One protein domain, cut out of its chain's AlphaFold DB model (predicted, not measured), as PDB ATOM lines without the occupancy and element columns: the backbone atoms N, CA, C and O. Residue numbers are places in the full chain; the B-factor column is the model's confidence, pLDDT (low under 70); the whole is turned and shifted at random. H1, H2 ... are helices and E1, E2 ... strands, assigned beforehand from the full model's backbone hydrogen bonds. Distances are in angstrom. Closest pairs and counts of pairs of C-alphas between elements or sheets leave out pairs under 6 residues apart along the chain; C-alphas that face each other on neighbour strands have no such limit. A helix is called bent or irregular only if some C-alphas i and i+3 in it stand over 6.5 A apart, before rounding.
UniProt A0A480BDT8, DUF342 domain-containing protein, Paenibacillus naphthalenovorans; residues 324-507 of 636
ATOM      1  N   ILE A 324     154.256 164.055 216.425       79.38
ATOM      2  CA  ILE A 324     152.835 164.010 216.765       79.38
ATOM      3  C   ILE A 324     152.137 165.197 216.118       79.38
ATOM      4  O   ILE A 324     152.494 166.342 216.372       79.38
ATOM      5  N   VAL A 325     151.120 164.924 215.303       75.75
ATOM      6  CA  VAL A 325     150.252 165.945 214.704       75.75
ATOM      7  C   VAL A 325     148.807 165.557 214.988       75.75
ATOM      8  O   VAL A 325     148.340 164.518 214.516       75.75
ATOM      9  N   PHE A 326     148.094 166.372 215.766       75.75
ATOM     10  CA  PHE A 326     146.737 166.067 216.208       75.75
ATOM     11  C   PHE A 326     145.801 167.280 216.119       75.75
ATOM     12  O   PHE A 326     146.184 168.425 216.331       75.75
ATOM     13  N   SER A 327     144.538 167.019 215.777       64.25
ATOM     14  CA  SER A 327     143.515 168.060 215.551       64.25
ATOM     15  C   SER A 327     142.720 168.439 216.806       64.25
ATOM     16  O   SER A 327     141.745 169.178 216.714       64.25
ATOM     17  N   GLY A 328     143.133 167.942 217.968       71.69
ATOM     18  CA  GLY A 328     142.605 168.305 219.279       71.69
ATOM     19  C   GLY A 328     143.748 168.454 220.274       71.69
ATOM     20  O   GLY A 328     144.876 168.684 219.855       71.69
ATOM     21  N   ASP A 329     143.482 168.290 221.562       81.25
ATOM     22  CA  ASP A 329     144.494 168.470 222.602       81.25
ATOM     23  C   ASP A 329     145.520 167.337 222.610       81.25
ATOM     24  O   ASP A 329     145.185 166.182 222.349       81.25
ATOM     25  N   ILE A 330     146.767 167.652 222.944       85.94
ATOM     26  CA  ILE A 330     147.828 166.660 223.139       85.94
ATOM     27  C   ILE A 330     148.252 166.691 224.602       85.94
ATOM     28  O   ILE A 330     148.538 167.756 225.143       85.94
ATOM     29  N   ILE A 331     148.313 165.518 225.225       87.12
ATOM     30  CA  ILE A 331     148.687 165.337 226.628       87.12
ATOM     31  C   ILE A 331     149.878 164.391 226.666       87.12
ATOM     32  O   ILE A 331     149.752 163.238 226.269       87.12
ATOM     33  N   ILE A 332     151.031 164.871 227.116       90.06
ATOM     34  CA  ILE A 332     152.277 164.111 227.196       90.06
ATOM     35  C   ILE A 332     152.693 164.049 228.663       90.06
ATOM     36  O   ILE A 332     153.045 165.065 229.263       90.06
ATOM     37  N   TYR A 333     152.667 162.851 229.241       86.06
ATOM     38  CA  TYR A 333     153.083 162.639 230.630       86.06
ATOM     39  C   TYR A 333     154.609 162.560 230.799       86.06
ATOM     40  O   TYR A 333     155.108 162.696 231.915       86.06
ATOM     41  N   GLY A 334     155.355 162.367 229.707       87.88
ATOM     42  CA  GLY A 334     156.817 162.381 229.683       87.88
ATOM     43  C   GLY A 334     157.428 163.666 229.116       87.88
ATOM     44  O   GLY A 334     156.834 164.746 229.137       87.88
ATOM     45  N   ASN A 335     158.649 163.538 228.609       95.44
ATOM     46  CA  ASN A 335     159.423 164.586 227.952       95.44
ATOM     47  C   ASN A 335     159.168 164.622 226.444       95.44
ATOM     48  O   ASN A 335     158.799 163.623 225.833       95.44
ATOM     49  N   VAL A 336     159.460 165.759 225.816       97.00
ATOM     50  CA  VAL A 336     159.621 165.831 224.359       97.00
ATOM     51  C   VAL A 336     161.111 165.864 224.056       97.00
ATOM     52  O   VAL A 336     161.804 166.821 224.406       97.00
ATOM     53  N   MET A 337     161.596 164.787 223.447       97.00
ATOM     54  CA  MET A 337     163.011 164.559 223.179       97.00
ATOM     55  C   MET A 337     163.489 165.300 221.927       97.00
ATOM     56  O   MET A 337     162.705 165.837 221.141       97.00
ATOM     57  N   GLU A 338     164.804 165.300 221.740       94.56
ATOM     58  CA  GLU A 338     165.485 166.057 220.695       94.56
ATOM     59  C   GLU A 338     164.970 165.761 219.284       94.56
ATOM     60  O   GLU A 338     164.682 164.621 218.917       94.56
ATOM     61  N   SER A 339     164.912 166.811 218.464       87.25
ATOM     62  CA  SER A 339     164.458 166.775 217.070       87.25
ATOM     63  C   SER A 339     163.009 166.306 216.874       87.25
ATOM     64  O   SER A 339     162.609 166.042 215.741       87.25
ATOM     65  N   MET A 340     162.204 166.217 217.938       90.25
ATOM     66  CA  MET A 340     160.780 165.900 217.826       90.25
ATOM     67  C   MET A 340     159.934 167.137 217.519       90.25
ATOM     68  O   MET A 340     160.268 168.272 217.874       90.25
ATOM     69  N   ILE A 341     158.811 166.894 216.846       83.38
ATOM     70  CA  ILE A 341     157.822 167.900 216.472       83.38
ATOM     71  C   ILE A 341     156.472 167.463 217.043       83.38
ATOM     72  O   ILE A 341     156.030 166.339 216.801       83.38
ATOM     73  N   VAL A 342     155.837 168.359 217.797       87.75
ATOM     74  CA  VAL A 342     154.493 168.183 218.358       87.75
ATOM     75  C   VAL A 342     153.614 169.334 217.873       87.75
ATOM     76  O   VAL A 342     153.889 170.491 218.187       87.75
ATOM     77  N   GLU A 343     152.563 169.035 217.113       82.12
ATOM     78  CA  GLU A 343     151.624 170.011 216.551       82.12
ATOM     79  C   GLU A 343     150.181 169.690 216.953       82.12
ATOM     80  O   GLU A 343     149.673 168.599 216.688       82.12
ATOM     81  N   SER A 344     149.507 170.664 217.560       80.06
ATOM     82  CA  SER A 344     148.134 170.559 218.058       80.06
ATOM     83  C   SER A 344     147.258 171.695 217.523       80.06
ATOM     84  O   SER A 344     147.652 172.866 217.539       80.06
ATOM     85  N   LEU A 345     146.038 171.373 217.078       73.25
ATOM     86  CA  LEU A 345     144.995 172.388 216.841       73.25
ATOM     87  C   LEU A 345     144.239 172.777 218.119       73.25
ATOM     88  O   LEU A 345     143.465 173.732 218.096       73.25
ATOM     89  N   GLY A 346     144.474 172.067 219.222       76.56
ATOM     90  CA  GLY A 346     144.030 172.435 220.560       76.56
ATOM     91  C   GLY A 346     145.195 172.934 221.416       76.56
ATOM     92  O   GLY A 346     146.107 173.615 220.936       76.56
ATOM     93  N   ASN A 347     145.164 172.570 222.691       85.56
ATOM     94  CA  ASN A 347     146.225 172.798 223.660       85.56
ATOM     95  C   ASN A 347     147.280 171.687 223.612       85.56
ATOM     96  O   ASN A 347     147.042 170.585 223.107       85.56
ATOM     97  N   VAL A 348     148.453 171.980 224.166       90.12
ATOM     98  CA  VAL A 348     149.493 170.982 224.432       90.12
ATOM     99  C   VAL A 348     149.854 171.026 225.910       90.12
ATOM    100  O   VAL A 348     150.203 172.085 226.431       90.12
ATOM    101  N   TYR A 349     149.789 169.872 226.563       90.38
ATOM    102  CA  TYR A 349     150.126 169.674 227.967       90.38
ATOM    103  C   TYR A 349     151.311 168.722 228.069       90.38
ATOM    104  O   TYR A 349     151.259 167.622 227.525       90.38
ATOM    105  N   ILE A 350     152.381 169.147 228.739       93.06
ATOM    106  CA  ILE A 350     153.613 168.373 228.905       93.06
ATOM    107  C   ILE A 350     153.986 168.386 230.387       93.06
ATOM    108  O   ILE A 350     154.332 169.432 230.940       93.06
ATOM    109  N   SER A 351     153.927 167.225 231.036       87.81
ATOM    110  CA  SER A 351     154.380 167.067 232.426       87.81
ATOM    111  C   SER A 351     155.908 167.110 232.541       87.81
ATOM    112  O   SER A 351     156.452 167.610 233.524       87.81
ATOM    113  N   GLY A 352     156.623 166.603 231.534       90.38
ATOM    114  CA  GLY A 352     158.082 166.631 231.486       90.38
ATOM    115  C   GLY A 352     158.668 167.944 230.962       90.38
ATOM    116  O   GLY A 352     158.055 169.013 230.997       90.38
ATOM    117  N   SER A 353     159.901 167.854 230.471       95.81
ATOM    118  CA  SER A 353     160.635 168.944 229.825       95.81
ATOM    119  C   SER A 353     160.677 168.767 228.306       95.81
ATOM    120  O   SER A 353     160.458 167.679 227.773       95.81
ATOM    121  N   VAL A 354     160.975 169.852 227.600       97.62
ATOM    122  CA  VAL A 354     161.126 169.887 226.143       97.62
ATOM    123  C   VAL A 354     162.587 170.180 225.823       97.62
ATOM    124  O   VAL A 354     163.123 171.216 226.228       97.62
ATOM    125  N   TYR A 355     163.232 169.263 225.105       97.00
ATOM    126  CA  TYR A 355     164.655 169.317 224.780       97.00
ATOM    127  C   TYR A 355     164.851 169.372 223.271       97.00
ATOM    128  O   TYR A 355     164.454 168.447 222.575       97.00
ATOM    129  N   ASN A 356     165.494 170.428 222.770       96.00
ATOM    130  CA  ASN A 356     165.838 170.600 221.355       96.00
ATOM    131  C   ASN A 356     164.702 170.208 220.386       96.00
ATOM    132  O   ASN A 356     164.921 169.484 219.413       96.00
ATOM    133  N   ALA A 357     163.476 170.630 220.694       94.00
ATOM    134  CA  ALA A 357     162.270 170.203 219.994       94.00
ATOM    135  C   ALA A 357     161.380 171.391 219.625       94.00
ATOM    136  O   ALA A 357     161.576 172.517 220.092       94.00
ATOM    137  N   THR A 358     160.397 171.143 218.759       89.69
ATOM    138  CA  THR A 358     159.419 172.158 218.352       89.69
ATOM    139  C   THR A 358     158.020 171.752 218.790       89.69
ATOM    140  O   THR A 358     157.515 170.711 218.375       89.69
ATOM    141  N   VAL A 359     157.383 172.595 219.603       92.88
ATOM    142  CA  VAL A 359     156.008 172.401 220.074       92.88
ATOM    143  C   VAL A 359     155.145 173.550 219.575       92.88
ATOM    144  O   VAL A 359     155.428 174.721 219.824       92.88
ATOM    145  N   THR A 360     154.080 173.200 218.871       86.56
ATOM    146  CA  THR A 360     153.155 174.131 218.238       86.56
ATOM    147  C   THR A 360     151.727 173.826 218.675       86.56
ATOM    148  O   THR A 360     151.267 172.695 218.544       86.56
ATOM    149  N   ALA A 361     151.008 174.840 219.152       84.62
ATOM    150  CA  ALA A 361     149.602 174.746 219.530       84.62
ATOM    151  C   ALA A 361     148.816 175.935 218.966       84.62
ATOM    152  O   ALA A 361     149.267 177.075 219.062       84.62
ATOM    153  N   THR A 362     147.625 175.694 218.413       76.56
ATOM    154  CA  THR A 362     146.679 176.792 218.110       76.56
ATOM    155  C   THR A 362     146.030 177.326 219.391       76.56
ATOM    156  O   THR A 362     145.636 178.489 219.450       76.56
ATOM    157  N   GLY A 363     145.943 176.497 220.431       80.94
ATOM    158  CA  GLY A 363     145.629 176.914 221.789       80.94
ATOM    159  C   GLY A 363     146.883 177.281 222.589       80.94
ATOM    160  O   GLY A 363     147.870 177.806 222.065       80.94
ATOM    161  N   SER A 364     146.823 177.010 223.884       88.81
ATOM    162  CA  SER A 364     147.875 177.233 224.872       88.81
ATOM    163  C   SER A 364     148.859 176.065 224.968       88.81
ATOM    164  O   SER A 364     148.520 174.911 224.697       88.81
ATOM    165  N   ILE A 365     150.080 176.369 225.404       92.81
ATOM    166  CA  ILE A 365     151.121 175.380 225.707       92.81
ATOM    167  C   ILE A 365     151.400 175.428 227.207       92.81
ATOM    168  O   ILE A 365     151.732 176.490 227.733       92.81
ATOM    169  N   TYR A 366     151.302 174.284 227.874       92.56
ATOM    170  CA  TYR A 366     151.583 174.125 229.297       92.56
ATOM    171  C   TYR A 366     152.713 173.110 229.474       92.56
ATOM    172  O   TYR A 366     152.562 171.952 229.088       92.56
ATOM    173  N   ILE A 367     153.841 173.540 230.042       93.62
ATOM    174  CA  ILE A 367     155.002 172.681 230.316       93.62
ATOM    175  C   ILE A 367     155.366 172.819 231.789       93.62
ATOM    176  O   ILE A 367     155.827 173.867 232.235       93.62
ATOM    177  N   GLN A 368     155.190 171.754 232.560       87.38
ATOM    178  CA  GLN A 368     155.520 171.775 233.987       87.38
ATOM    179  C   GLN A 368     157.045 171.762 234.230       87.38
ATOM    180  O   GLN A 368     157.545 172.343 235.210       87.38
ATOM    181  N   GLY A 369     157.780 171.091 233.340       89.00
ATOM    182  CA  GLY A 369     159.235 171.089 233.292       89.00
ATOM    183  C   GLY A 369     159.822 172.334 232.621       89.00
ATOM    184  O   GLY A 369     159.302 173.449 232.729       89.00
ATOM    185  N   ASN A 370     160.943 172.134 231.935       93.31
ATOM    186  CA  ASN A 370     161.752 173.200 231.353       93.31
ATOM    187  C   ASN A 370     161.734 173.137 229.823       93.31
ATOM    188  O   ASN A 370     161.618 172.062 229.238       93.31
ATOM    189  N   ALA A 371     161.908 174.284 229.171       96.69
ATOM    190  CA  ALA A 371     162.138 174.383 227.735       96.69
ATOM    191  C   ALA A 371     163.618 174.693 227.478       96.69
ATOM    192  O   ALA A 371     164.106 175.768 227.835       96.69
ATOM    193  N   ILE A 372     164.342 173.742 226.885       96.88
ATOM    194  CA  ILE A 372     165.786 173.842 226.640       96.88
ATOM    195  C   ILE A 372     166.054 173.669 225.147       96.88
ATOM    196  O   ILE A 372     165.656 172.663 224.560       96.88
ATOM    197  N   LYS A 373     166.745 174.635 224.525       96.19
ATOM    198  CA  LYS A 373     167.052 174.656 223.080       96.19
ATOM    199  C   LYS A 373     165.830 174.465 222.172       96.19
ATOM    200  O   LYS A 373     165.946 173.932 221.077       96.19
ATOM    201  N   SER A 374     164.649 174.852 222.639       96.19
ATOM    202  CA  SER A 374     163.378 174.459 222.036       96.19
ATOM    203  C   SER A 374     162.619 175.646 221.463       96.19
ATOM    204  O   SER A 374     162.826 176.796 221.848       96.19
ATOM    205  N   ASN A 375     161.711 175.357 220.538       91.75
ATOM    206  CA  ASN A 375     160.850 176.349 219.915       91.75
ATOM    207  C   ASN A 375     159.400 176.093 220.321       91.75
ATOM    208  O   ASN A 375     158.845 175.047 219.987       91.75
ATOM    209  N   LEU A 376     158.790 177.041 221.030       93.69
ATOM    210  CA  LEU A 376     157.407 176.948 221.488       93.69
ATOM    211  C   LEU A 376     156.558 178.030 220.827       93.69
ATOM    212  O   LEU A 376     156.841 179.227 220.927       93.69
ATOM    213  N   TYR A 377     155.485 177.599 220.181       87.81
ATOM    214  CA  TYR A 377     154.646 178.450 219.359       87.81
ATOM    215  C   TYR A 377     153.176 178.248 219.714       87.81
ATOM    216  O   TYR A 377     152.605 177.207 219.406       87.81
ATOM    217  N   SER A 378     152.555 179.244 220.345       85.81
ATOM    218  CA  SER A 378     151.147 179.164 220.762       85.81
ATOM    219  C   SER A 378     150.264 180.178 220.043       85.81
ATOM    220  O   SER A 378     150.711 181.256 219.624       85.81
ATOM    221  N   GLY A 379     148.979 179.850 219.943       76.81
ATOM    222  CA  GLY A 379     147.996 180.709 219.309       76.81
ATOM    223  C   GLY A 379     148.298 180.837 217.834       76.81
ATOM    224  O   GLY A 379     148.593 179.873 217.128       76.81
ATOM    225  N   TYR A 380     148.333 182.084 217.385       62.84
ATOM    226  CA  TYR A 380     148.814 182.363 216.059       62.84
ATOM    227  C   TYR A 380     150.271 181.918 215.900       62.84
ATOM    228  O   TYR A 380     150.608 181.434 214.852       62.84
ATOM    229  N   PHE A 381     151.204 181.957 216.838       61.41
ATOM    230  CA  PHE A 381     152.593 181.630 216.450       61.41
ATOM    231  C   PHE A 381     152.825 180.193 215.938       61.41
ATOM    232  O   PHE A 381     153.865 179.950 215.321       61.41
ATOM    233  N   GLY A 382     151.840 179.297 216.103       54.97
ATOM    234  CA  GLY A 382     151.769 177.954 215.536       54.97
ATOM    235  C   GLY A 382     151.729 177.876 214.004       54.97
ATOM    236  O   GLY A 382     150.716 177.580 213.377       54.97
ATOM    237  N   VAL A 383     152.888 178.165 213.419       60.78
ATOM    238  CA  VAL A 383     153.415 177.875 212.081       60.78
ATOM    239  C   VAL A 383     152.451 177.993 210.892       60.78
ATOM    240  O   VAL A 383     152.604 178.941 210.137       60.78
ATOM    241  N   LEU A 384     151.509 177.082 210.631       65.88
ATOM    242  CA  LEU A 384     150.786 177.079 209.345       65.88
ATOM    243  C   LEU A 384     149.555 177.990 209.328       65.88
ATOM    244  O   LEU A 384     149.456 178.854 208.465       65.88
ATOM    245  N   TYR A 385     148.637 177.867 210.285       68.12
ATOM    246  CA  TYR A 385     147.389 178.641 210.241       68.12
ATOM    247  C   TYR A 385     147.605 180.136 210.465       68.12
ATOM    248  O   TYR A 385     146.930 180.952 209.845       68.12
ATOM    249  N   ASN A 386     148.596 180.531 211.261       62.41
ATOM    250  CA  ASN A 386     148.998 181.936 211.321       62.41
ATOM    251  C   ASN A 386     149.724 182.410 210.106       62.41
ATOM    252  O   ASN A 386     149.405 183.507 209.664       62.41
ATOM    253  N   ARG A 387     150.695 181.646 209.589       69.81
ATOM    254  CA  ARG A 387     151.335 182.076 208.350       69.81
ATOM    255  C   ARG A 387     150.252 182.270 207.305       69.81
ATOM    256  O   ARG A 387     150.249 183.308 206.672       69.81
ATOM    257  N   LEU A 388     149.255 181.385 207.235       78.31
ATOM    258  CA  LEU A 388     148.090 181.571 206.380       78.31
ATOM    259  C   LEU A 388     147.299 182.834 206.737       78.31
ATOM    260  O   LEU A 388     147.051 183.636 205.849       78.31
ATOM    261  N   TYR A 389     146.928 183.049 207.998       77.25
ATOM    262  CA  TYR A 389     146.138 184.201 208.444       77.25
ATOM    263  C   TYR A 389     146.841 185.544 208.200       77.25
ATOM    264  O   TYR A 389     146.291 186.427 207.546       77.25
ATOM    265  N   ASN A 390     148.069 185.695 208.693       74.12
ATOM    266  CA  ASN A 390     148.856 186.916 208.574       74.12
ATOM    267  C   ASN A 390     149.239 187.184 207.121       74.12
ATOM    268  O   ASN A 390     149.086 188.312 206.657       74.12
ATOM    269  N   ASN A 391     149.666 186.159 206.383       82.56
ATOM    270  CA  ASN A 391     149.972 186.312 204.968       82.56
ATOM    271  C   ASN A 391     148.707 186.631 204.159       82.56
ATOM    272  O   ASN A 391     148.731 187.533 203.331       82.56
ATOM    273  N   SER A 392     147.565 186.007 204.470       87.31
ATOM    274  CA  SER A 392     146.289 186.337 203.817       87.31
ATOM    275  C   SER A 392     145.854 187.774 204.095       87.31
ATOM    276  O   SER A 392     145.394 188.455 203.183       87.31
ATOM    277  N   LYS A 393     146.044 188.273 205.322       84.81
ATOM    278  CA  LYS A 393     145.748 189.665 205.692       84.81
ATOM    279  C   LYS A 393     146.666 190.660 204.973       84.81
ATOM    280  O   LYS A 393     146.190 191.681 204.480       84.81
ATOM    281  N   LEU A 394     147.963 190.356 204.889       85.75
ATOM    282  CA  LEU A 394     148.935 191.165 204.146       85.75
ATOM    283  C   LEU A 394     148.621 191.173 202.646       85.75
ATOM    284  O   LEU A 394     148.572 192.243 202.045       85.75
ATOM    285  N   LEU A 395     148.339 190.005 202.057       90.94
ATOM    286  CA  LEU A 395     147.902 189.883 200.666       90.94
ATOM    287  C   LEU A 395     146.638 190.686 200.403       90.94
ATOM    288  O   LEU A 395     146.588 191.407 199.416       90.94
ATOM    289  N   MET A 396     145.640 190.594 201.283       91.31
ATOM    290  CA  MET A 396     144.387 191.331 201.143       91.31
ATOM    291  C   MET A 396     144.645 192.840 201.065       91.31
ATOM    292  O   MET A 396     144.223 193.472 200.103       91.31
ATOM    293  N   SER A 397     145.441 193.386 201.992       89.25
ATOM    294  CA  SER A 397     145.814 194.808 201.978       89.25
ATOM    295  C   SER A 397     146.566 195.210 200.702       89.25
ATOM    296  O   SER A 397     146.295 196.262 200.124       89.25
ATOM    297  N   GLN A 398     147.485 194.370 200.218       90.94
ATOM    298  CA  GLN A 398     148.222 194.640 198.982       90.94
ATOM    299  C   GLN A 398     147.321 194.574 197.737       90.94
ATOM    300  O   GLN A 398     147.454 195.404 196.841       90.94
ATOM    301  N   PHE A 399     146.386 193.624 197.675       91.25
ATOM    302  CA  PHE A 399     145.421 193.513 196.579       91.25
ATOM    303  C   PHE A 399     144.405 194.664 196.575       91.25
ATOM    304  O   PHE A 399     144.025 195.120 195.499       91.25
ATOM    305  N   GLU A 400     144.003 195.172 197.743       90.81
ATOM    306  CA  GLU A 400     143.171 196.378 197.863       90.81
ATOM    307  C   GLU A 400     143.900 197.604 197.292       90.81
ATOM    308  O   GLU A 400     143.374 198.280 196.407       90.81
ATOM    309  N   GLN A 401     145.157 197.826 197.695       90.25
ATOM    310  CA  GLN A 401     145.989 198.909 197.151       90.25
ATOM    311  C   GLN A 401     146.255 198.753 195.647       90.25
ATOM    312  O   GLN A 401     146.308 199.742 194.911       90.25
ATOM    313  N   LEU A 402     146.419 197.514 195.173       90.44
ATOM    314  CA  LEU A 402     146.559 197.206 193.753       90.44
ATOM    315  C   LEU A 402     145.288 197.578 192.980       90.44
ATOM    316  O   LEU A 402     145.396 198.157 191.900       90.44
ATOM    317  N   LEU A 403     144.104 197.274 193.519       89.00
ATOM    318  CA  LEU A 403     142.819 197.588 192.892       89.00
ATOM    319  C   LEU A 403     142.620 199.106 192.764       89.00
ATOM    320  O   LEU A 403     142.232 199.586 191.698       89.00
ATOM    321  N   GLU A 404     142.940 199.864 193.816       88.62
ATOM    322  CA  GLU A 404     142.889 201.332 193.798       88.62
ATOM    323  C   GLU A 404     143.877 201.924 192.788       88.62
ATOM    324  O   GLU A 404     143.509 202.766 191.967       88.62
ATOM    325  N   ALA A 405     145.126 201.446 192.790       88.50
ATOM    326  CA  ALA A 405     146.140 201.892 191.839       88.50
ATOM    327  C   ALA A 405     145.758 201.552 190.389       88.50
ATOM    328  O   ALA A 405     145.961 202.370 189.491       88.50
ATOM    329  N   ALA A 406     145.181 200.368 190.161       87.56
ATOM    330  CA  ALA A 406     144.682 199.960 188.856       87.56
ATOM    331  C   ALA A 406     143.546 200.875 188.401       87.56
ATOM    332  O   ALA A 406     143.591 201.353 187.273       87.56
ATOM    333  N   LYS A 407     142.580 201.187 189.275       87.50
ATOM    334  CA  LYS A 407     141.474 202.105 188.967       87.50
ATOM    335  C   LYS A 407     141.980 203.479 188.518       87.50
ATOM    336  O   LYS A 407     141.575 203.956 187.461       87.50
ATOM    337  N   LEU A 408     142.910 204.077 189.265       86.44
ATOM    338  CA  LEU A 408     143.502 205.372 188.910       86.44
ATOM    339  C   LEU A 408     144.218 205.326 187.552       86.44
ATOM    340  O   LEU A 408     144.080 206.240 186.740       86.44
ATOM    341  N   LEU A 409     144.958 204.247 187.286       84.50
ATOM    342  CA  LEU A 409     145.637 204.054 186.007       84.50
ATOM    343  C   LEU A 409     144.669 203.881 184.840       84.50
ATOM    344  O   LEU A 409     144.888 204.456 183.776       84.50
ATOM    345  N   PHE A 410     143.600 203.122 185.046       83.94
ATOM    346  CA  PHE A 410     142.530 202.950 184.074       83.94
ATOM    347  C   PHE A 410     141.928 204.295 183.666       83.94
ATOM    348  O   PHE A 410     141.915 204.623 182.480       83.94
ATOM    349  N   GLU A 411     141.540 205.114 184.645       84.50
ATOM    350  CA  GLU A 411     140.976 206.445 184.405       84.50
ATOM    351  C   GLU A 411     141.963 207.371 183.672       84.50
ATOM    352  O   GLU A 411     141.566 208.163 182.814       84.50
ATOM    353  N   MET A 412     143.265 207.278 183.965       82.75
ATOM    354  CA  MET A 412     144.295 208.064 183.274       82.75
ATOM    355  C   MET A 412     144.506 207.632 181.816       82.75
ATOM    356  O   MET A 412     144.710 208.488 180.952       82.75
ATOM    357  N   VAL A 413     144.472 206.327 181.528       83.00
ATOM    358  CA  VAL A 413     144.651 205.791 180.167       83.00
ATOM    359  C   VAL A 413     143.423 206.080 179.301       83.00
ATOM    360  O   VAL A 413     143.575 206.487 178.147       83.00
ATOM    361  N   GLU A 414     142.218 205.973 179.866       81.31
ATOM    362  CA  GLU A 414     140.976 206.343 179.177       81.31
ATOM    363  C   GLU A 414     140.922 207.842 178.860       81.31
ATOM    364  O   GLU A 414     140.584 208.218 177.737       81.31
ATOM    365  N   LYS A 415     141.357 208.710 179.787       81.56
ATOM    366  CA  LYS A 415     141.486 210.160 179.536       81.56
ATOM    367  C   LYS A 415     142.462 210.496 178.403       81.56
ATOM    368  O   LYS A 415     142.328 211.544 177.781       81.56
ATOM    369  N   LYS A 416     143.425 209.615 178.114       78.50
ATOM    370  CA  LYS A 416     144.354 209.732 176.976       78.50
ATOM    371  C   LYS A 416     143.820 209.095 175.680       78.50
ATOM    372  O   LYS A 416     144.550 209.044 174.694       78.50
ATOM    373  N   GLY A 417     142.572 208.618 175.658       73.94
ATOM    374  CA  GLY A 417     141.905 208.088 174.461       73.94
ATOM    375  C   GLY A 417     142.359 206.687 174.036       73.94
ATOM    376  O   GLY A 417     142.107 206.281 172.902       73.94
ATOM    377  N   GLN A 418     143.037 205.943 174.911       76.06
ATOM    378  CA  GLN A 418     143.495 204.578 174.638       76.06
ATOM    379  C   GLN A 418     142.579 203.554 175.316       76.06
ATOM    380  O   GLN A 418     141.957 203.858 176.329       76.06
ATOM    381  N   LYS A 419     142.491 202.331 174.769       73.62
ATOM    382  CA  LYS A 419     141.755 201.218 175.392       73.62
ATOM    383  C   LYS A 419     142.689 200.443 176.331       73.62
ATOM    384  O   LYS A 419     143.521 199.683 175.831       73.62
ATOM    385  N   PRO A 420     142.592 200.621 177.657       71.69
ATOM    386  CA  PRO A 420     143.437 199.900 178.598       71.69
ATOM    387  C   PRO A 420     143.108 198.403 178.629       71.69
ATOM    388  O   PRO A 420     141.946 198.005 178.715       71.69
ATOM    389  N   HIS A 421     144.145 197.563 178.618       79.81
ATOM    390  CA  HIS A 421     144.002 196.124 178.832       79.81
ATOM    391  C   HIS A 421     144.240 195.779 180.306       79.81
ATOM    392  O   HIS A 421     145.347 195.954 180.818       79.81
ATOM    393  N   TYR A 422     143.211 195.276 180.999       81.25
ATOM    394  CA  TYR A 422     143.223 195.102 182.464       81.25
ATOM    395  C   TYR A 422     144.373 194.249 182.973       81.25
ATOM    396  O   TYR A 422     145.128 194.682 183.844       81.25
ATOM    397  N   GLY A 423     144.566 193.071 182.384       81.00
ATOM    398  CA  GLY A 423     145.642 192.183 182.798       81.00
ATOM    399  C   GLY A 423     147.041 192.771 182.562       81.00
ATOM    400  O   GLY A 423     147.960 192.437 183.302       81.00
ATOM    401  N   GLN A 424     147.213 193.683 181.595       80.88
ATOM    402  CA  GLN A 424     148.505 194.330 181.329       80.88
ATOM    403  C   GLN A 424     148.819 195.437 182.344       80.88
ATOM    404  O   GLN A 424     149.958 195.548 182.789       80.88
ATOM    405  N   ILE A 425     147.815 196.214 182.760       85.12
ATOM    406  CA  ILE A 425     147.974 197.217 183.825       85.12
ATOM    407  C   ILE A 425     148.317 196.543 185.156       85.12
ATOM    408  O   ILE A 425     149.231 196.982 185.852       85.12
ATOM    409  N   ILE A 426     147.617 195.457 185.492       85.69
ATOM    410  CA  ILE A 426     147.891 194.693 186.712       85.69
ATOM    411  C   ILE A 426     149.304 194.109 186.693       85.69
ATOM    412  O   ILE A 426     150.014 194.248 187.686       85.69
ATOM    413  N   LEU A 427     149.732 193.518 185.571       83.62
ATOM    414  CA  LEU A 427     151.089 192.986 185.429       83.62
ATOM    415  C   LEU A 427     152.143 194.068 185.718       83.62
ATOM    416  O   LEU A 427     152.998 193.864 186.575       83.62
ATOM    417  N   LEU A 428     152.018 195.246 185.097       82.62
ATOM    418  CA  LEU A 428     152.947 196.364 185.302       82.62
ATOM    419  C   LEU A 428     152.950 196.882 186.748       82.62
ATOM    420  O   LEU A 428     154.001 197.226 187.286       82.62
ATOM    421  N   LEU A 429     151.787 196.956 187.396       85.75
ATOM    422  CA  LEU A 429     151.701 197.385 188.793       85.75
ATOM    423  C   LEU A 429     152.362 196.380 189.741       85.75
ATOM    424  O   LEU A 429     153.074 196.789 190.661       85.75
ATOM    425  N   VAL A 430     152.153 195.082 189.517       85.69
ATOM    426  CA  VAL A 430     152.756 194.012 190.323       85.69
ATOM    427  C   VAL A 430     154.269 193.960 190.118       85.69
ATOM    428  O   VAL A 430     155.006 193.870 191.099       85.69
ATOM    429  N   GLU A 431     154.747 194.081 188.878       84.00
ATOM    430  CA  GLU A 431     156.180 194.053 188.568       84.00
ATOM    431  C   GLU A 431     156.932 195.254 189.146       84.00
ATOM    432  O   GLU A 431     158.060 195.091 189.605       84.00
ATOM    433  N   ASN A 432     156.311 196.437 189.191       82.38
ATOM    434  CA  ASN A 432     157.045 197.677 189.459       82.38
ATOM    435  C   ASN A 432     156.778 198.261 190.848       82.38
ATOM    436  O   ASN A 432     157.708 198.735 191.504       82.38
ATOM    437  N   LYS A 433     155.530 198.194 191.333       83.69
ATOM    438  CA  LYS A 433     155.106 198.817 192.599       83.69
ATOM    439  C   LYS A 433     154.781 197.805 193.699       83.69
ATOM    440  O   LYS A 433     155.086 198.073 194.855       83.69
ATOM    441  N   PHE A 434     154.210 196.650 193.358       87.88
ATOM    442  CA  PHE A 434     153.688 195.673 194.324       87.88
ATOM    443  C   PHE A 434     154.403 194.312 194.256       87.88
ATOM    444  O   PHE A 434     153.774 193.251 194.260       87.88
ATOM    445  N   LYS A 435     155.741 194.339 194.222       83.50
ATOM    446  CA  LYS A 435     156.605 193.144 194.107       83.50
ATOM    447  C   LYS A 435     156.376 192.122 195.228       83.50
ATOM    448  O   LYS A 435     156.537 190.918 195.019       83.50
ATOM    449  N   ASP A 436     155.959 192.593 196.402       85.12
ATOM    450  CA  ASP A 436     155.706 191.752 197.573       85.12
ATOM    451  C   ASP A 436     154.509 190.813 197.396       85.12
ATOM    452  O   ASP A 436     154.526 189.717 197.956       85.12
ATOM    453  N   ILE A 437     153.519 191.166 196.561       89.19
ATOM    454  CA  ILE A 437     152.344 190.313 196.297       89.19
ATOM    455  C   ILE A 437     152.782 188.930 195.822       89.19
ATOM    456  O   ILE A 437     152.259 187.915 196.279       89.19
ATOM    457  N   TYR A 438     153.774 188.868 194.934       86.31
ATOM    458  CA  TYR A 438     154.242 187.607 194.372       86.31
ATOM    459  C   TYR A 438     154.910 186.713 195.428       86.31
ATOM    460  O   TYR A 438     154.659 185.507 195.485       86.31
ATOM    461  N   LYS A 439     155.739 187.310 196.296       86.19
ATOM    462  CA  LYS A 439     156.402 186.607 197.403       86.19
ATOM    463  C   LYS A 439     155.373 186.083 198.406       86.19
ATOM    464  O   LYS A 439     155.400 184.901 198.746       86.19
ATOM    465  N   LEU A 440     154.452 186.948 198.817       88.12
ATOM    466  CA  LEU A 440     153.392 186.635 199.766       88.12
ATOM    467  C   LEU A 440     152.465 185.530 199.231       88.12
ATOM    468  O   LEU A 440     152.207 184.553 199.928       88.12
ATOM    469  N   ALA A 441     152.058 185.597 197.959       89.06
ATOM    470  CA  ALA A 441     151.194 184.595 197.331       89.06
ATOM    471  C   ALA A 441     151.853 183.207 197.256       89.06
ATOM    472  O   ALA A 441     151.201 182.197 197.527       89.06
ATOM    473  N   LYS A 442     153.158 183.139 196.950       87.50
ATOM    474  CA  LYS A 442     153.920 181.878 196.990       87.50
ATOM    475  C   LYS A 442     153.987 181.282 198.389       87.50
ATOM    476  O   LYS A 442     153.852 180.071 198.547       87.50
ATOM    477  N   GLU A 443     154.210 182.122 199.390       81.75
ATOM    478  CA  GLU A 443     154.250 181.690 200.783       81.75
ATOM    479  C   GLU A 443     152.864 181.232 201.270       81.75
ATOM    480  O   GLU A 443     152.763 180.219 201.954       81.75
ATOM    481  N   ALA A 444     151.778 181.889 200.856       84.44
ATOM    482  CA  ALA A 444     150.423 181.459 201.196       84.44
ATOM    483  C   ALA A 444     150.108 180.085 200.584       84.44
ATOM    484  O   ALA A 444     149.595 179.204 201.271       84.44
ATOM    485  N   LEU A 445     150.492 179.856 199.324       86.62
ATOM    486  CA  LEU A 445     150.349 178.551 198.675       86.62
ATOM    487  C   LEU A 445     151.162 177.455 199.356       86.62
ATOM    488  O   LEU A 445     150.641 176.360 199.567       86.62
ATOM    489  N   SER A 446     152.419 177.730 199.709       80.88
ATOM    490  CA  SER A 446     153.257 176.734 200.380       80.88
ATOM    491  C   SER A 446     152.657 176.331 201.726       80.88
ATOM    492  O   SER A 446     152.668 175.156 202.080       80.88
ATOM    493  N   VAL A 447     152.058 177.280 202.445       78.62
ATOM    494  CA  VAL A 447     151.341 177.011 203.689       78.62
ATOM    495  C   VAL A 447     150.085 176.178 203.433       78.62
ATOM    496  O   VAL A 447     149.925 175.145 204.074       78.62
ATOM    497  N   ILE A 448     149.237 176.562 202.469       80.75
ATOM    498  CA  ILE A 448     148.001 175.832 202.131       80.75
ATOM    499  C   ILE A 448     148.296 174.374 201.753       80.75
ATOM    500  O   ILE A 448     147.601 173.470 202.207       80.75
ATOM    501  N   ILE A 449     149.348 174.130 200.964       77.50
ATOM    502  CA  ILE A 449     149.753 172.781 200.534       77.50
ATOM    503  C   ILE A 449     150.204 171.915 201.721       77.50
ATOM    504  O   ILE A 449     149.982 170.705 201.722       77.50
ATOM    505  N   ASN A 450     150.826 172.525 202.733       67.94
ATOM    506  CA  ASN A 450     151.351 171.817 203.899       67.94
ATOM    507  C   ASN A 450     150.307 171.587 205.007       67.94
ATOM    508  O   ASN A 450     150.567 170.806 205.924       67.94
ATOM    509  N   ILE A 451     149.122 172.201 204.931       66.81
ATOM    510  CA  ILE A 451     148.030 171.952 205.882       66.81
ATOM    511  C   ILE A 451     147.431 170.558 205.623       66.81
ATOM    512  O   ILE A 451     146.694 170.334 204.664       66.81
ATOM    513  N   ARG A 452     147.724 169.597 206.509       53.12
ATOM    514  CA  ARG A 452     147.136 168.244 206.499       53.12
ATOM    515  C   ARG A 452     145.832 168.211 207.313       53.12
ATOM    516  O   ARG A 452     145.805 167.658 208.406       53.12
ATOM    517  N   SER A 453     144.744 168.797 206.806       51.38
ATOM    518  CA  SER A 453     143.417 168.725 207.451       51.38
ATOM    519  C   SER A 453     142.520 167.636 206.832       51.38
ATOM    520  O   SER A 453     142.652 167.290 205.655       51.38
ATOM    521  N   ARG A 454     141.572 167.090 207.620       42.91
ATOM    522  CA  ARG A 454     140.447 166.269 207.103       42.91
ATOM    523  C   ARG A 454     139.518 167.083 206.196       42.91
ATOM    524  O   ARG A 454     138.871 166.517 205.323       42.91
ATOM    525  N   ASP A 455     139.502 168.398 206.388       48.41
ATOM    526  CA  ASP A 455     138.707 169.369 205.647       48.41
ATOM    527  C   ASP A 455     139.534 169.970 204.497       48.41
ATOM    528  O   ASP A 455     139.919 171.140 204.506       48.41
ATOM    529  N   LYS A 456     139.890 169.128 203.514       53.28
ATOM    530  CA  LYS A 456     140.654 169.557 202.324       53.28
ATOM    531  C   LYS A 456     139.919 170.627 201.511       53.28
ATOM    532  O   LYS A 456     140.534 171.268 200.671       53.28
ATOM    533  N   THR A 457     138.623 170.809 201.743       60.66
ATOM    534  CA  THR A 457     137.732 171.663 200.962       60.66
ATOM    535  C   THR A 457     137.851 173.152 201.263       60.66
ATOM    536  O   THR A 457     137.689 173.948 200.339       60.66
ATOM    537  N   ALA A 458     138.200 173.539 202.493       63.97
ATOM    538  CA  ALA A 458     138.150 174.939 202.929       63.97
ATOM    539  C   ALA A 458     139.056 175.890 202.117       63.97
ATOM    540  O   ALA A 458     138.679 177.030 201.856       63.97
ATOM    541  N   TRP A 459     140.231 175.425 201.673       76.50
ATOM    542  CA  TRP A 459     141.266 176.278 201.060       76.50
ATOM    543  C   TRP A 459     141.536 176.010 199.578       76.50
ATOM    544  O   TRP A 459     142.383 176.677 198.981       76.50
ATOM    545  N   LEU A 460     140.832 175.048 198.969       79.88
ATOM    546  CA  LEU A 460     141.034 174.673 197.562       79.88
ATOM    547  C   LEU A 460     140.791 175.850 196.616       79.88
ATOM    548  O   LEU A 460     141.578 176.078 195.702       79.88
ATOM    549  N   ASN A 461     139.749 176.643 196.876       83.81
ATOM    550  CA  ASN A 461     139.419 177.781 196.025       83.81
ATOM    551  C   ASN A 461     140.523 178.853 196.048       83.81
ATOM    552  O   ASN A 461     140.997 179.284 194.994       83.81
ATOM    553  N   LEU A 462     140.995 179.224 197.247       86.62
ATOM    554  CA  LEU A 462     142.096 180.177 197.405       86.62
ATOM    555  C   LEU A 462     143.369 179.662 196.720       86.62
ATOM    556  O   LEU A 462     144.033 180.412 196.005       86.62
ATOM    557  N   LYS A 463     143.681 178.372 196.897       88.62
ATOM    558  CA  LYS A 463     144.823 177.715 196.259       88.62
ATOM    559  C   LYS A 463     144.770 177.852 194.736       88.62
ATOM    560  O   LYS A 463     145.702 178.385 194.141       88.62
ATOM    561  N   ASP A 464     143.673 177.434 194.112       86.94
ATOM    562  CA  ASP A 464     143.534 177.440 192.653       86.94
ATOM    563  C   ASP A 464     143.571 178.865 192.078       86.94
ATOM    564  O   ASP A 464     144.113 179.114 190.996       86.94
ATOM    565  N   MET A 465     142.998 179.836 192.794       87.62
ATOM    566  CA  MET A 465     143.056 181.245 192.403       87.62
ATOM    567  C   MET A 465     144.480 181.815 192.481       87.62
ATOM    568  O   MET A 465     144.913 182.470 191.530       87.62
ATOM    569  N   LEU A 466     145.227 181.537 193.555       88.31
ATOM    570  CA  LEU A 466     146.618 181.980 193.701       88.31
ATOM    571  C   LEU A 466     147.552 181.288 192.695       88.31
ATOM    572  O   LEU A 466     148.418 181.947 192.120       88.31
ATOM    573  N   GLU A 467     147.360 179.994 192.415       87.88
ATOM    574  CA  GLU A 467     148.128 179.268 191.391       87.88
ATOM    575  C   GLU A 467     147.939 179.887 189.999       87.88
ATOM    576  O   GLU A 467     148.917 180.083 189.275       87.88
ATOM    577  N   ARG A 468     146.701 180.256 189.634       84.88
ATOM    578  CA  ARG A 468     146.416 180.976 188.379       84.88
ATOM    579  C   ARG A 468     147.043 182.366 188.356       84.88
ATOM    580  O   ARG A 468     147.605 182.753 187.335       84.88
ATOM    581  N   PHE A 469     146.973 183.101 189.467       85.75
ATOM    582  CA  PHE A 469     147.558 184.437 189.572       85.75
ATOM    583  C   PHE A 469     149.078 184.418 189.364       85.75
ATOM    584  O   PHE A 469     149.612 185.272 188.671       85.75
ATOM    585  N   LEU A 470     149.789 183.413 189.881       85.25
ATOM    586  CA  LEU A 470     151.249 183.324 189.751       85.25
ATOM    587  C   LEU A 470     151.753 182.962 188.336       85.25
ATOM    588  O   LEU A 470     152.965 183.000 188.101       85.25
ATOM    589  N   GLN A 471     150.870 182.641 187.381       83.19
ATOM    590  CA  GLN A 471     151.229 182.358 185.982       83.19
ATOM    591  C   GLN A 471     151.453 183.654 185.176       83.19
ATOM    592  O   GLN A 471     150.657 184.014 184.307       83.19
ATOM    593  N   LEU A 472     152.573 184.338 185.443       68.31
ATOM    594  CA  LEU A 472     152.938 185.648 184.869       68.31
ATOM    595  C   LEU A 472     152.813 185.724 183.335       68.31
ATOM    596  O   LEU A 472     152.286 186.698 182.807       68.31
ATOM    597  N   SER A 473     153.205 184.674 182.607       67.69
ATOM    598  CA  SER A 473     153.149 184.639 181.134       67.69
ATOM    599  C   SER A 473     151.733 184.644 180.548       67.69
ATOM    600  O   SER A 473     151.559 184.929 179.366       67.69
ATOM    601  N   ARG A 474     150.714 184.332 181.358       74.81
ATOM    602  CA  ARG A 474     149.304 184.274 180.948       74.81
ATOM    603  C   ARG A 474     148.429 185.306 181.663       74.81
ATOM    604  O   ARG A 474     147.243 185.406 181.347       74.81
ATOM    605  N   MET A 475     148.994 186.105 182.577       69.06
ATOM    606  CA  MET A 475     148.266 187.133 183.337       69.06
ATOM    607  C   MET A 475     147.426 188.072 182.458       69.06
ATOM    608  O   MET A 475     146.254 188.268 182.789       69.06
ATOM    609  N   PRO A 476     147.936 188.603 181.325       70.88
ATOM    610  CA  PRO A 476     147.153 189.495 180.477       70.88
ATOM    611  C   PRO A 476     145.847 188.869 179.971       70.88
ATOM    612  O   PRO A 476     144.884 189.586 179.745       70.88
ATOM    613  N   GLN A 477     145.785 187.549 179.803       70.06
ATOM    614  CA  GLN A 477     144.611 186.849 179.265       70.06
ATOM    615  C   GLN A 477     143.709 186.262 180.362       70.06
ATOM    616  O   GLN A 477     142.518 186.079 180.133       70.06
ATOM    617  N   LEU A 478     144.265 185.960 181.540       68.88
ATOM    618  CA  LEU A 478     143.569 185.256 182.626       68.88
ATOM    619  C   LEU A 478     143.047 186.177 183.738       68.88
ATOM    620  O   LEU A 478     142.138 185.792 184.479       68.88
ATOM    621  N   ILE A 479     143.627 187.369 183.896       78.12
ATOM    622  CA  ILE A 479     143.288 188.282 184.990       78.12
ATOM    623  C   ILE A 479     142.286 189.333 184.524       78.12
ATOM    624  O   ILE A 479     142.560 190.160 183.655       78.12
ATOM    625  N   SER A 480     141.128 189.319 185.177       83.25
ATOM    626  CA  SER A 480     140.089 190.337 185.074       83.25
ATOM    627  C   SER A 480     139.869 191.004 186.432       83.25
ATOM    628  O   SER A 480     140.318 190.496 187.464       83.25
ATOM    629  N   HIS A 481     139.112 192.102 186.450       84.06
ATOM    630  CA  HIS A 481     138.660 192.736 187.691       84.06
ATOM    631  C   HIS A 481     137.948 191.740 188.626       84.06
ATOM    632  O   HIS A 481     138.233 191.690 189.821       84.06
ATOM    633  N   GLY A 482     137.091 190.873 188.070       83.50
ATOM    634  CA  GLY A 482     136.400 189.828 188.831       83.50
ATOM    635  C   GLY A 482     137.346 188.781 189.425       83.50
ATOM    636  O   GLY A 482     137.103 188.298 190.527       83.50
ATOM    637  N   THR A 483     138.458 188.476 188.749       85.38
ATOM    638  CA  THR A 483     139.467 187.528 189.248       85.38
ATOM    639  C   THR A 483     140.137 188.047 190.524       85.38
ATOM    640  O   THR A 483     140.273 187.299 191.490       85.38
ATOM    641  N   ILE A 484     140.516 189.330 190.551       87.56
ATOM    642  CA  ILE A 484     141.148 189.960 191.722       87.56
ATOM    643  C   ILE A 484     140.159 190.063 192.890       87.56
ATOM    644  O   ILE A 484     140.512 189.735 194.023       87.56
ATOM    645  N   LEU A 485     138.905 190.438 192.619       87.56
ATOM    646  CA  LEU A 485     137.851 190.446 193.640       87.56
ATOM    647  C   LEU A 485     137.572 189.046 194.208       87.56
ATOM    648  O   LEU A 485     137.371 188.906 195.412       87.56
ATOM    649  N   GLY A 486     137.601 188.007 193.370       87.75
ATOM    650  CA  GLY A 486     137.476 186.616 193.813       87.75
ATOM    651  C   GLY A 486     138.588 186.207 194.783       87.75
ATOM    652  O   GLY A 486     138.299 185.626 195.830       87.75
ATOM    653  N   ILE A 487     139.839 186.583 194.485       89.94
ATOM    654  CA  ILE A 487     140.984 186.369 195.386       89.94
ATOM    655  C   ILE A 487     140.763 187.099 196.715       89.94
ATOM    656  O   ILE A 487     140.907 186.488 197.770       89.94
ATOM    657  N   LEU A 488     140.368 188.378 196.682       90.62
ATOM    658  CA  LEU A 488     140.100 189.169 197.890       90.62
ATOM    659  C   LEU A 488     139.013 188.547 198.774       90.62
ATOM    660  O   LEU A 488     139.196 188.443 199.986       90.62
ATOM    661  N   ASN A 489     137.907 188.095 198.180       89.56
ATOM    662  CA  ASN A 489     136.834 187.437 198.925       89.56
ATOM    663  C   ASN A 489     137.312 186.128 199.562       89.56
ATOM    664  O   ASN A 489     137.083 185.912 200.749       89.56
ATOM    665  N   SER A 490     138.046 185.295 198.822       88.31
ATOM    666  CA  SER A 490     138.557 184.029 199.357       88.31
ATOM    667  C   SER A 490     139.619 184.233 200.451       88.31
ATOM    668  O   SER A 490     139.642 183.509 201.449       88.31
ATOM    669  N   LEU A 491     140.460 185.269 200.333       89.25
ATOM    670  CA  LEU A 491     141.376 185.692 201.400       89.25
ATOM    671  C   LEU A 491     140.610 186.144 202.649       89.25
ATOM    672  O   LEU A 491     140.982 185.774 203.762       89.25
ATOM    673  N   ARG A 492     139.523 186.906 202.485       88.81
ATOM    674  CA  ARG A 492     138.675 187.358 203.597       88.81
ATOM    675  C   ARG A 492     138.001 186.191 204.312       88.81
ATOM    676  O   ARG A 492     138.058 186.133 205.538       88.81
ATOM    677  N   GLU A 493     137.422 185.254 203.566       85.25
ATOM    678  CA  GLU A 493     136.860 184.009 204.110       85.25
ATOM    679  C   GLU A 493     137.922 183.223 204.884       85.25
ATOM    680  O   GLU A 493     137.664 182.742 205.984       85.25
ATOM    681  N   THR A 494     139.153 183.177 204.366       82.62
ATOM    682  CA  THR A 494     140.289 182.528 205.032       82.62
ATOM    683  C   THR A 494     140.656 183.187 206.347       82.62
ATOM    684  O   THR A 494     140.763 182.513 207.373       82.62
ATOM    685  N   VAL A 495     140.782 184.511 206.350       80.12
ATOM    686  CA  VAL A 495     141.041 185.289 207.564       80.12
ATOM    687  C   VAL A 495     139.922 185.079 208.590       80.12
ATOM    688  O   VAL A 495     140.212 184.857 209.763       80.12
ATOM    689  N   GLN A 496     138.656 185.094 208.169       77.25
ATOM    690  CA  GLN A 496     137.511 184.879 209.057       77.25
ATOM    691  C   GLN A 496     137.475 183.461 209.628       77.25
ATOM    692  O   GLN A 496     137.293 183.285 210.832       77.25
ATOM    693  N   HIS A 497     137.684 182.449 208.792       74.81
ATOM    694  CA  HIS A 497     137.634 181.056 209.207       74.81
ATOM    695  C   HIS A 497     138.784 180.721 210.166       74.81
ATOM    696  O   HIS A 497     138.525 180.192 211.247       74.81
ATOM    697  N   VAL A 498     140.021 181.142 209.872       72.00
ATOM    698  CA  VAL A 498     141.138 181.000 210.826       72.00
ATOM    699  C   VAL A 498     140.925 181.867 212.079       72.00
ATOM    700  O   VAL A 498     141.264 181.454 213.185       72.00
ATOM    701  N   GLY A 499     140.315 183.050 211.946       65.94
ATOM    702  CA  GLY A 499     139.906 183.902 213.069       65.94
ATOM    703  C   GLY A 499     138.899 183.235 214.011       65.94
ATOM    704  O   GLY A 499     138.990 183.375 215.226       65.94
ATOM    705  N   SER A 500     137.968 182.453 213.468       62.72
ATOM    706  CA  SER A 500     136.945 181.736 214.242       62.72
ATOM    707  C   SER A 500     137.481 180.529 215.021       62.72
ATOM    708  O   SER A 500     136.794 180.007 215.900       62.72
ATOM    709  N   MET A 501     138.702 180.085 214.705       61.59
ATOM    710  CA  MET A 501     139.391 178.990 215.390       61.59
ATOM    711  C   MET A 501     140.158 179.448 216.637       61.59
ATOM    712  O   MET A 501     140.713 178.599 217.330       61.59
ATOM    713  N   GLN A 502     140.200 180.749 216.945       59.91
ATOM    714  CA  GLN A 502     140.891 181.274 218.125       59.91
ATOM    715  C   GLN A 502     140.250 180.789 219.432       59.91
ATOM    716  O   GLN A 502     139.064 181.030 219.674       59.91
ATOM    717  N   GLU A 503     141.056 180.201 220.320       60.06
ATOM    718  CA  GLU A 503     140.705 180.151 221.743       60.06
ATOM    719  C   GLU A 503     140.818 181.545 222.358       60.06
ATOM    720  O   GLU A 503     141.746 182.301 222.055       60.06
ATOM    721  N   ALA A 504     139.875 181.889 223.234       55.19
ATOM    722  CA  ALA A 504     140.029 183.063 224.077       55.19
ATOM    723  C   ALA A 504     141.199 182.821 225.052       55.19
ATOM    724  O   ALA A 504     141.313 181.741 225.617       55.19
ATOM    725  N   LYS A 505     142.064 183.826 225.260       69.81
ATOM    726  CA  LYS A 505     143.154 183.800 226.265       69.81
ATOM    727  C   LYS A 505     144.192 182.674 226.077       69.81
ATOM    728  O   LYS A 505     144.442 181.874 226.975       69.81
ATOM    729  N   VAL A 506     144.848 182.648 224.920       81.88
ATOM    730  CA  VAL A 506     146.009 181.771 224.694       81.88
ATOM    731  C   VAL A 506     147.176 182.152 225.614       81.88
ATOM    732  O   VAL A 506     147.403 183.334 225.855       81.88
ATOM    733  N   ARG A 507     147.953 181.170 226.081       90.50
ATOM    734  CA  ARG A 507     149.207 181.413 226.807       90.50
ATOM    735  C   ARG A 507     150.259 180.329 226.597       90.50
ATOM    736  O   ARG A 507     149.948 179.207 226.202       90.50
TER     737      ARG A 507
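This is residues 324 to 507 of the 636 residues of the protein "DUF342 domain-containing protein" of Paenibacillus naphthalenovorans (UniProt A0A480BDT8). The model is a rod of two lobes end to end: a small strand lobe, where the chain from E1 to E7 winds in stacked turns between two sheets face to face, and a longer helical lobe that runs on from it. Long H1 makes most of the length, with H3, H4 and H6 beside it as a splayed four-helix bundle, H2 and H5 across the end of H3, H4 and H6 far from the strands, and residues 501 to 507 reaching back to the strand lobe. The printed part has 184 residues with seven named strands, E1 to E7, then six named helices, H1 to H6. The sheets run E1 E3 E5 E7 and E2 E4 E6, both parallel; the class is mixed. The whole is loose, with a radius of gyration of the C-alphas of 20.8 A and spans of 73 by 28 by 28 A.

E1, residues 324 to 326, begins at C-alpha 324 (152.835, 164.010, 216.765). E2 is residues 329 to 332, E3 341 to 344, E4 348 to 350, E5 358 to 361, E6 365 to 372 and E7 375 to 378. E6, 14.8 A long, bends by 103 degrees at residue 368. H1, residues 383 to 415, is 47.4 A long and ends at C-alpha 415 (141.486, 210.160, 179.536); it is neither bent nor irregular, but only just: C-alphas 383 and 386 are 6.0 A apart. H2 is residues 422 to 432, H3 436 to 450 at 21.4 A, H4 460 to 469, and H5 472 to 478. H5 is irregular, with C-alphas 473 and 476 7.7 A apart. H6, residues 481 to 500, is 28.8 A long and ends at C-alpha 500 (136.945, 181.736, 214.242).

The two sheets form a sandwich, face to face 8.8 A centre to centre. Across the parallel neighbours E1 and E3, N 326 and O 343 are within hydrogen-bond range at 2.9 A, as are N 344 and O 360 across E3 and E5 at 2.9 A, and N 361 and O 377 across E5 and E7 at 2.9 A. In the twisted sheet E2 E4 E6, N 332 and O 349 are 2.8 A apart, and N 350 and O 366 2.8 A. H1 only grazes the first sheet, with residues 383 to 384. H1, H3, H4 and H6 form an up and down bundle, each running against the one before. H1 touches H6 at a shallow tilt of 26 degrees, closest at the C-alphas of Tyr 389 and Val 495, 5.3 A. With residues 384 to 399 alone H1 touches H3, closest at the C-alphas of Leu 384 and Val 447, 5.7 A. H3 and H4 are a helical hairpin, closest at the C-alphas of Leu 445 and Lys 463, 6.1 A. H4 touches H6, closest at the C-alphas of Leu 462 and Ser 490, 5.6 A. H1 and H4 are apart. H2 touches H1, closest at the C-alphas of Ile 426 and Ala 406, 6.5 A, and touches H5, closest at those of Gly 423 and Pro 476, 3.9 A. Every O i to N i+4 pair is within hydrogen-bond range in H1, H2, H3, H4 and H6; in H5 1 of 3 is, beside 3 of 4 O i to N i+3 pairs.

The C-alphas farthest apart, those of Gly 334 and Gly 417, are 73.2 A apart. The printed part has no cut and no long link. Mean pLDDT of the printed part is 81.7; 29 residues are under 70, among them 380 to 387, 450 to 458 and 499 to 505.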